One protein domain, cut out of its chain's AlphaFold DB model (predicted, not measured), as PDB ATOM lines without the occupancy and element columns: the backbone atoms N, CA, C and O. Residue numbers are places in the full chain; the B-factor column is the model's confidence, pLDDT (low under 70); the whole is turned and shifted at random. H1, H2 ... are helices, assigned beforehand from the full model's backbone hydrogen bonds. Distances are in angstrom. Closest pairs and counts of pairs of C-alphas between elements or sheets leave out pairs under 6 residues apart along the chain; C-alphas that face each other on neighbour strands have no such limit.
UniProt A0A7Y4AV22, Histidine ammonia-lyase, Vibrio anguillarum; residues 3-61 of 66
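Overview. This is residues 3 to 61 of the 66 residues of the protein "Histidine ammonia-lyase" of Vibrio anguillarum (UniProt A0A7Y4AV22). Three separate helices are spread out in a flat, loosely joined layout: H1 and H2 make a wide V, with the first residues of H1 meeting the later half of H2, and the link of residues 15 to 24 runs across the V's open side. H3 stands beyond the narrow end of the V, reached by the looping link of residues 38 to 47. The printed part has 59 residues, with three named helices in the order H1, H2, H3 and no named strand, and its class is all helix. It is only just compact, close to loose, with a radius of gyration of the C-alphas of 12.2 A, and it spans 31 by 29 by 15 A.

Along the chain. H1 is residues 3 to 14, beginning with C-alpha 3 at (197.470, 219.662, 259.535) and measuring 16.5 A from first to last C-alpha. After residues 15 to 24, of which 20 to 22 are a short helical run without a name, comes H2, residues 25 to 37. H2 is the longest helix by residues, with 13, and measures 18.8 A from C-alpha 25 at (197.288, 203.218, 252.464) to C-alpha 37. Residues 38 to 47 follow, and then H3, residues 48 to 59, which measures 16.5 A and ends with C-alpha 59 at (202.831, 212.415, 271.024).

Arrangement. H1 and H2 only just touch, with 3 pairs of C-alphas within 8 A. The closest are the C-alphas of Thr 6 and Arg 31, 6.1 A apart. H1 touches H2 with residues 3 to 6 alone, and H2 touches H1 with residues 31 to 34 alone. The lines of H1 and H2 are about perpendicular, at 77 degrees, and their centres are 11.6 A apart. H1 and H3 are close but not clearly touching, and their closest C-alphas, those of Leu 3 and Leu 51, are 8.0 A apart. Their lines are also about perpendicular, at 77 degrees, with the centres 18.0 A apart. H2 and H3 are near each other, with 6 pairs of C-alphas within 10 A and the closest pair at 8.2 A. In H1, H2 and H3, every pair of O i and N i+4 is within hydrogen-bond range.

Size, cuts and confidence. The outline is flat, and the two C-alphas farthest apart are those of His 16 and Gln 60, at 33.7 A. The C-alphas of Leu 3 and Arg 61, the first and last printed, are 15.8 A apart. The printed part has no cut. The links from H1 to H2 and from H2 to H3 are each short, with 10 residues. The mean pLDDT of the printed part is 75.8, and residues 20, 22, 43 to 44 and 61 of the model are under 70.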
ATOM      1  N   LEU A   3     198.796 219.096 259.818       73.81
ATOM      2  CA  LEU A   3     197.470 219.662 259.535       73.81
ATOM      3  C   LEU A   3     197.432 220.480 258.230       73.81
ATOM      4  O   LEU A   3     196.535 220.296 257.414       73.81
ATOM      5  N   ALA A   4     198.453 221.306 257.976       76.25
ATOM      6  CA  ALA A   4     198.570 222.051 256.722       76.25
ATOM      7  C   ALA A   4     198.773 221.118 255.514       76.25
ATOM      8  O   ALA A   4     198.273 221.394 254.429       76.25
ATOM      9  N   ALA A   5     199.463 219.986 255.702       79.25
ATOM     10  CA  ALA A   5     199.600 218.973 254.660       79.25
ATOM     11  C   ALA A   5     198.261 218.265 254.378       79.25
ATOM     12  O   ALA A   5     197.899 218.114 253.214       79.25
ATOM     13  N   THR A   6     197.493 217.902 255.412       79.06
ATOM     14  CA  THR A   6     196.137 217.337 255.267       79.06
ATOM     15  C   THR A   6     195.202 218.314 254.555       79.06
ATOM     16  O   THR A   6     194.487 217.917 253.638       79.06
ATOM     17  N   GLN A   7     195.249 219.602 254.904       78.50
ATOM     18  CA  GLN A   7     194.469 220.630 254.216       78.50
ATOM     19  C   GLN A   7     194.888 220.822 252.761       78.50
ATOM     20  O   GLN A   7     194.026 220.903 251.893       78.50
ATOM     21  N   ALA A   8     196.191 220.854 252.474       82.38
ATOM     22  CA  ALA A   8     196.686 220.940 251.103       82.38
ATOM     23  C   ALA A   8     196.249 219.728 250.265       82.38
ATOM     24  O   ALA A   8     195.905 219.880 249.094       82.38
ATOM     25  N   ILE A   9     196.229 218.533 250.861       82.06
ATOM     26  CA  ILE A   9     195.709 217.324 250.218       82.06
ATOM     27  C   ILE A   9     194.213 217.468 249.919       82.06
ATOM     28  O   ILE A   9     193.805 217.209 248.790       82.06
ATOM     29  N   GLU A  10     193.400 217.897 250.886       81.44
ATOM     30  CA  GLU A  10     191.958 218.069 250.669       81.44
ATOM     31  C   GLU A  10     191.631 219.167 249.657       81.44
ATOM     32  O   GLU A  10     190.733 218.996 248.833       81.44
ATOM     33  N   LEU A  11     192.396 220.260 249.649       84.44
ATOM     34  CA  LEU A  11     192.261 221.306 248.643       84.44
ATOM     35  C   LEU A  11     192.523 220.728 247.245       84.44
ATOM     36  O   LEU A  11     191.669 220.822 246.369       84.44
ATOM     37  N   ARG A  12     193.642 220.022 247.051       84.62
ATOM     38  CA  ARG A  12     193.981 219.398 245.760       84.62
ATOM     39  C   ARG A  12     192.981 218.323 245.332       84.62
ATOM     40  O   ARG A  12     192.674 218.225 244.148       84.62
ATOM     41  N   LYS A  13     192.425 217.555 246.277       82.69
ATOM     42  CA  LYS A  13     191.327 216.615 246.000       82.69
ATOM     43  C   LYS A  13     190.087 217.336 245.472       82.69
ATOM     44  O   LYS A  13     189.518 216.902 244.476       82.69
ATOM     45  N   ARG A  14     189.678 218.440 246.109       82.25
ATOM     46  CA  ARG A  14     188.530 219.256 245.669       82.25
ATOM     47  C   ARG A  14     188.751 219.884 244.295       82.25
ATOM     48  O   ARG A  14     187.803 220.006 243.531       82.25
ATOM     49  N   HIS A  15     189.991 220.240 243.975       83.75
ATOM     50  CA  HIS A  15     190.380 220.762 242.665       83.75
ATOM     51  C   HIS A  15     190.608 219.672 241.599       83.75
ATOM     52  O   HIS A  15     191.015 219.998 240.490       83.75
ATOM     53  N   HIS A  16     190.339 218.391 241.899       78.00
ATOM     54  CA  HIS A  16     190.618 217.244 241.019       78.00
ATOM     55  C   HIS A  16     192.094 217.105 240.591       78.00
ATOM     56  O   HIS A  16     192.413 216.383 239.651       78.00
ATOM     57  N   GLU A  17     193.015 217.748 241.309       78.94
ATOM     58  CA  GLU A  17     194.460 217.688 241.051       78.94
ATOM     59  C   GLU A  17     195.105 216.447 241.676       78.94
ATOM     60  O   GLU A  17     196.252 216.112 241.375       78.94
ATOM     61  N   LEU A  18     194.401 215.782 242.596       76.94
ATOM     62  CA  LEU A  18     194.951 214.674 243.361       76.94
ATOM     63  C   LEU A  18     193.880 213.629 243.658       76.94
ATOM     64  O   LEU A  18     192.871 213.911 244.297       76.94
ATOM     65  N   ASP A  19     194.134 212.410 243.197       72.75
ATOM     66  CA  ASP A  19     193.217 211.284 243.351       72.75
ATOM     67  C   ASP A  19     193.717 210.280 244.398       72.75
ATOM     68  O   ASP A  19     194.922 210.158 244.650       72.75
ATOM     69  N   GLU A  20     192.805 209.522 245.005       68.62
ATOM     70  CA  GLU A  20     193.131 208.561 246.063       68.62
ATOM     71  C   GLU A  20     194.061 207.445 245.580       68.62
ATOM     72  O   GLU A  20     194.731 206.804 246.386       68.62
ATOM     73  N   GLN A  21     194.142 207.217 244.273       70.00
ATOM     74  CA  GLN A  21     195.053 206.246 243.670       70.00
ATOM     75  C   GLN A  21     196.533 206.624 243.846       70.00
ATOM     76  O   GLN A  21     197.389 205.744 243.841       70.00
ATOM     77  N   HIS A  22     196.838 207.903 244.088       68.50
ATOM     78  CA  HIS A  22     198.204 208.395 244.291       68.50
ATOM     79  C   HIS A  22     198.678 208.333 245.752       68.50
ATOM     80  O   HIS A  22     199.837 208.633 246.036       68.50
ATOM     81  N   MET A  23     197.804 207.967 246.698       73.56
ATOM     82  CA  MET A  23     198.151 207.902 248.121       73.56
ATOM     83  C   MET A  23     198.376 206.466 248.579       73.56
ATOM     84  O   MET A  23     197.531 205.592 248.370       73.56
ATOM     85  N   SER A  24     199.469 206.242 249.311       79.06
ATOM     86  CA  SER A  24     199.666 204.991 250.041       79.06
ATOM     87  C   SER A  24     198.589 204.813 251.115       79.06
ATOM     88  O   SER A  24     198.023 205.781 251.635       79.06
ATOM     89  N   HIS A  25     198.304 203.557 251.465       77.19
ATOM     90  CA  HIS A  25     197.288 203.218 252.464       77.19
ATOM     91  C   HIS A  25     197.515 203.955 253.798       77.19
ATOM     92  O   HIS A  25     196.572 204.490 254.376       77.19
ATOM     93  N   ASN A  26     198.774 204.086 254.225       72.94
ATOM     94  CA  ASN A  26     199.144 204.755 255.474       72.94
ATOM     95  C   ASN A  26     198.779 206.247 255.466       72.94
ATOM     96  O   ASN A  26     198.252 206.762 256.449       72.94
ATOM     97  N   ILE A  27     198.994 206.936 254.341       75.00
ATOM     98  CA  ILE A  27     198.632 208.353 254.203       75.00
ATOM     99  C   ILE A  27     197.113 208.528 254.205       75.00
ATOM    100  O   ILE A  27     196.615 209.471 254.815       75.00
ATOM    101  N   LYS A  28     196.361 207.602 253.595       79.25
ATOM    102  CA  LYS A  28     194.889 207.621 253.646       79.25
ATOM    103  C   LYS A  28     194.366 207.447 255.067       79.25
ATOM    104  O   LYS A  28     193.500 208.212 255.475       79.25
ATOM    105  N   GLN A  29     194.901 206.481 255.814       79.19
ATOM    106  CA  GLN A  29     194.511 206.237 257.205       79.19
ATOM    107  C   GLN A  29     194.819 207.443 258.091       79.19
ATOM    108  O   GLN A  29     193.950 207.908 258.822       79.19
ATOM    109  N   MET A  30     196.020 208.012 257.957       76.94
ATOM    110  CA  MET A  30     196.395 209.225 258.678       76.94
ATOM    111  C   MET A  30     195.453 210.383 258.339       76.94
ATOM    112  O   MET A  30     194.923 211.024 259.238       76.94
ATOM    113  N   ARG A  31     195.196 210.628 257.048       77.50
ATOM    114  CA  ARG A  31     194.285 211.677 256.573       77.50
ATOM    115  C   ARG A  31     192.880 211.511 257.151       77.50
ATOM    116  O   ARG A  31     192.332 212.478 257.663       77.50
ATOM    117  N   LEU A  32     192.313 210.306 257.076       77.69
ATOM    118  CA  LEU A  32     190.983 210.005 257.606       77.69
ATOM    119  C   LEU A  32     190.913 210.240 259.109       77.69
ATOM    120  O   LEU A  32     189.978 210.877 259.579       77.69
ATOM    121  N   ALA A  33     191.913 209.778 259.851       77.88
ATOM    122  CA  ALA A  33     191.915 209.924 261.293       77.88
ATOM    123  C   ALA A  33     192.130 211.384 261.733       77.88
ATOM    124  O   ALA A  33     191.537 211.820 262.714       77.88
ATOM    125  N   VAL A  34     192.893 212.174 260.963       77.44
ATOM    126  CA  VAL A  34     192.950 213.633 261.148       77.44
ATOM    127  C   VAL A  34     191.588 214.261 260.855       77.44
ATOM    128  O   VAL A  34     191.110 215.029 261.671       77.44
ATOM    129  N   LEU A  35     190.935 213.927 259.740       76.56
ATOM    130  CA  LEU A  35     189.630 214.498 259.372       76.56
ATOM    131  C   LEU A  35     188.479 214.072 260.296       76.56
ATOM    132  O   LEU A  35     187.463 214.753 260.341       76.56
ATOM    133  N   GLN A  36     188.617 212.963 261.024       78.62
ATOM    134  CA  GLN A  36     187.660 212.567 262.061       78.62
ATOM    135  C   GLN A  36     187.750 213.439 263.315       78.62
ATOM    136  O   GLN A  36     186.748 213.616 263.999       78.62
ATOM    137  N   GLU A  37     188.937 213.956 263.631       71.62
ATOM    138  CA  GLU A  37     189.150 214.804 264.809       71.62
ATOM    139  C   GLU A  37     189.182 216.300 264.472       71.62
ATOM    140  O   GLU A  37     188.993 217.133 265.354       71.62
ATOM    141  N   PHE A  38     189.421 216.644 263.205       73.06
ATOM    142  CA  PHE A  38     189.587 218.009 262.726       73.06
ATOM    143  C   PHE A  38     188.680 218.261 261.540       73.06
ATOM    144  O   PHE A  38     188.904 217.746 260.442       73.06
ATOM    145  N   ASP A  39     187.716 219.146 261.748       72.50
ATOM    146  CA  ASP A  39     186.934 219.669 260.645       72.50
ATOM    147  C   ASP A  39     187.812 220.455 259.676       72.50
ATOM    148  O   ASP A  39     188.742 221.183 260.047       72.50
ATOM    149  N   PHE A  40     187.472 220.333 258.396       72.56
ATOM    150  CA  PHE A  40     188.106 221.125 257.363       72.56
ATOM    151  C   PHE A  40     187.808 222.611 257.598       72.56
ATOM    152  O   PHE A  40     186.662 223.052 257.537       72.56
ATOM    153  N   VAL A  41     188.861 223.382 257.855       71.25
ATOM    154  CA  VAL A  41     188.771 224.827 258.075       71.25
ATOM    155  C   VAL A  41     188.412 225.512 256.759       71.25
ATOM    156  O   VAL A  41     189.226 225.559 255.839       71.25
ATOM    157  N   VAL A  42     187.179 226.008 256.670       70.69
ATOM    158  CA  VAL A  42     186.675 226.773 255.515       70.69
ATOM    159  C   VAL A  42     186.721 228.283 255.765       70.69
ATOM    160  O   VAL A  42     186.745 229.057 254.815       70.69
ATOM    161  N   GLU A  43     186.750 228.691 257.035       68.12
ATOM    162  CA  GLU A  43     186.696 230.082 257.492       68.12
ATOM    163  C   GLU A  43     187.722 230.319 258.606       68.12
ATOM    164  O   GLU A  43     188.157 229.374 259.270       68.12
ATOM    165  N   ASP A  44     188.115 231.579 258.802       69.75
ATOM    166  CA  ASP A  44     189.183 231.960 259.726       69.75
ATOM    167  C   ASP A  44     188.731 231.760 261.183       69.75
ATOM    168  O   ASP A  44     188.013 232.573 261.769       69.75
ATOM    169  N   ARG A  45     189.099 230.608 261.753       71.62
ATOM    170  CA  ARG A  45     188.753 230.189 263.116       71.62
ATOM    171  C   ARG A  45     190.028 229.976 263.934       71.62
ATOM    172  O   ARG A  45     191.045 229.568 263.373       71.62
ATOM    173  N   PRO A  46     190.010 230.178 265.260       73.56
ATOM    174  CA  PRO A  46     191.182 229.926 266.091       73.56
ATOM    175  C   PRO A  46     191.543 228.431 266.100       73.56
ATOM    176  O   PRO A  46     190.871 227.618 266.729       73.56
ATOM    177  N   LEU A  47     192.640 228.072 265.425       70.88
ATOM    178  CA  LEU A  47     193.127 226.688 265.292       70.88
ATOM    179  C   LEU A  47     194.049 226.240 266.427       70.88
ATOM    180  O   LEU A  47     194.564 225.130 266.398       70.88
ATOM    181  N   GLU A  48     194.324 227.096 267.409       73.94
ATOM    182  CA  GLU A  48     195.368 226.842 268.405       73.94
ATOM    183  C   GLU A  48     195.005 225.703 269.374       73.94
ATOM    184  O   GLU A  48     195.869 224.916 269.770       73.94
ATOM    185  N   HIS A  49     193.723 225.596 269.735       71.56
ATOM    186  CA  HIS A  49     193.216 224.515 270.581       71.56
ATOM    187  C   HIS A  49     193.285 223.171 269.852       71.56
ATOM    188  O   HIS A  49     193.868 222.211 270.357       71.56
ATOM    189  N   ASP A  50     192.791 223.170 268.618       73.31
ATOM    190  CA  ASP A  50     192.857 222.063 267.675       73.31
ATOM    191  C   ASP A  50     194.321 221.606 267.510       73.31
ATOM    192  O   ASP A  50     194.651 220.443 267.734       73.31
ATOM    193  N   LEU A  51     195.248 222.517 267.204       73.00
ATOM    194  CA  LEU A  51     196.673 222.205 267.039       73.00
ATOM    195  C   LEU A  51     197.284 221.556 268.283       73.00
ATOM    196  O   LEU A  51     198.050 220.599 268.158       73.00
ATOM    197  N   ARG A  52     196.956 222.053 269.480       78.31
ATOM    198  CA  ARG A  52     197.443 221.470 270.737       78.31
ATOM    199  C   ARG A  52     196.878 220.073 270.973       78.31
ATOM    200  O   ARG A  52     197.645 219.180 271.339       78.31
ATOM    201  N   HIS A  53     195.588 219.867 270.712       77.69
ATOM    202  CA  HIS A  53     194.972 218.542 270.773       77.69
ATOM    203  C   HIS A  53     195.668 217.584 269.799       77.69
ATOM    204  O   HIS A  53     196.096 216.498 270.182       77.69
ATOM    205  N   PHE A  54     195.916 218.034 268.570       74.19
ATOM    206  CA  PHE A  54     196.587 217.246 267.543       74.19
ATOM    207  C   PHE A  54     197.997 216.814 267.944       74.19
ATOM    208  O   PHE A  54     198.358 215.643 267.831       74.19
ATOM    209  N   ILE A  55     198.802 217.761 268.434       75.44
ATOM    210  CA  ILE A  55     200.169 217.496 268.889       75.44
ATOM    211  C   ILE A  55     200.150 216.474 270.028       75.44
ATOM    212  O   ILE A  55     200.974 215.560 270.026       75.44
ATOM    213  N   SER A  56     199.182 216.568 270.945       78.88
ATOM    214  CA  SER A  56     199.005 215.583 272.014       78.88
ATOM    215  C   SER A  56     198.736 214.177 271.461       78.88
ATOM    216  O   SER A  56     199.369 213.217 271.895       78.88
ATOM    217  N   ARG A  57     197.884 214.042 270.437       75.38
ATOM    218  CA  ARG A  57     197.559 212.751 269.797       75.38
ATOM    219  C   ARG A  57     198.743 212.151 269.033       75.38
ATOM    220  O   ARG A  57     198.973 210.943 269.118       75.38
ATOM    221  N   ILE A  58     199.546 212.985 268.363       73.62
ATOM    222  CA  ILE A  58     200.822 212.563 267.751       73.62
ATOM    223  C   ILE A  58     201.777 212.044 268.828       73.62
ATOM    224  O   ILE A  58     202.355 210.968 268.677       73.62
ATOM    225  N   GLN A  59     201.943 212.793 269.922       72.81
ATOM    226  CA  GLN A  59     202.831 212.415 271.024       72.81
ATOM    227  C   GLN A  59     202.385 211.117 271.707       72.81
ATOM    228  O   GLN A  59     203.226 210.305 272.085       72.81
ATOM    229  N   GLN A  60     201.076 210.884 271.799       76.75
ATOM    230  CA  GLN A  60     200.493 209.641 272.307       76.75
ATOM    231  C   GLN A  60     200.628 208.456 271.338       76.75
ATOM    232  O   GLN A  60     200.183 207.361 271.675       76.75
ATOM    233  N   ARG A  61     201.214 208.649 270.143       69.19
ATOM    234  CA  ARG A  61     201.239 207.653 269.058       69.19
ATOM    235  C   ARG A  61     199.847 207.077 268.792       69.19
ATOM    236  O   ARG A  61     199.706 205.883 268.544       69.19
TER     237      ARG A  61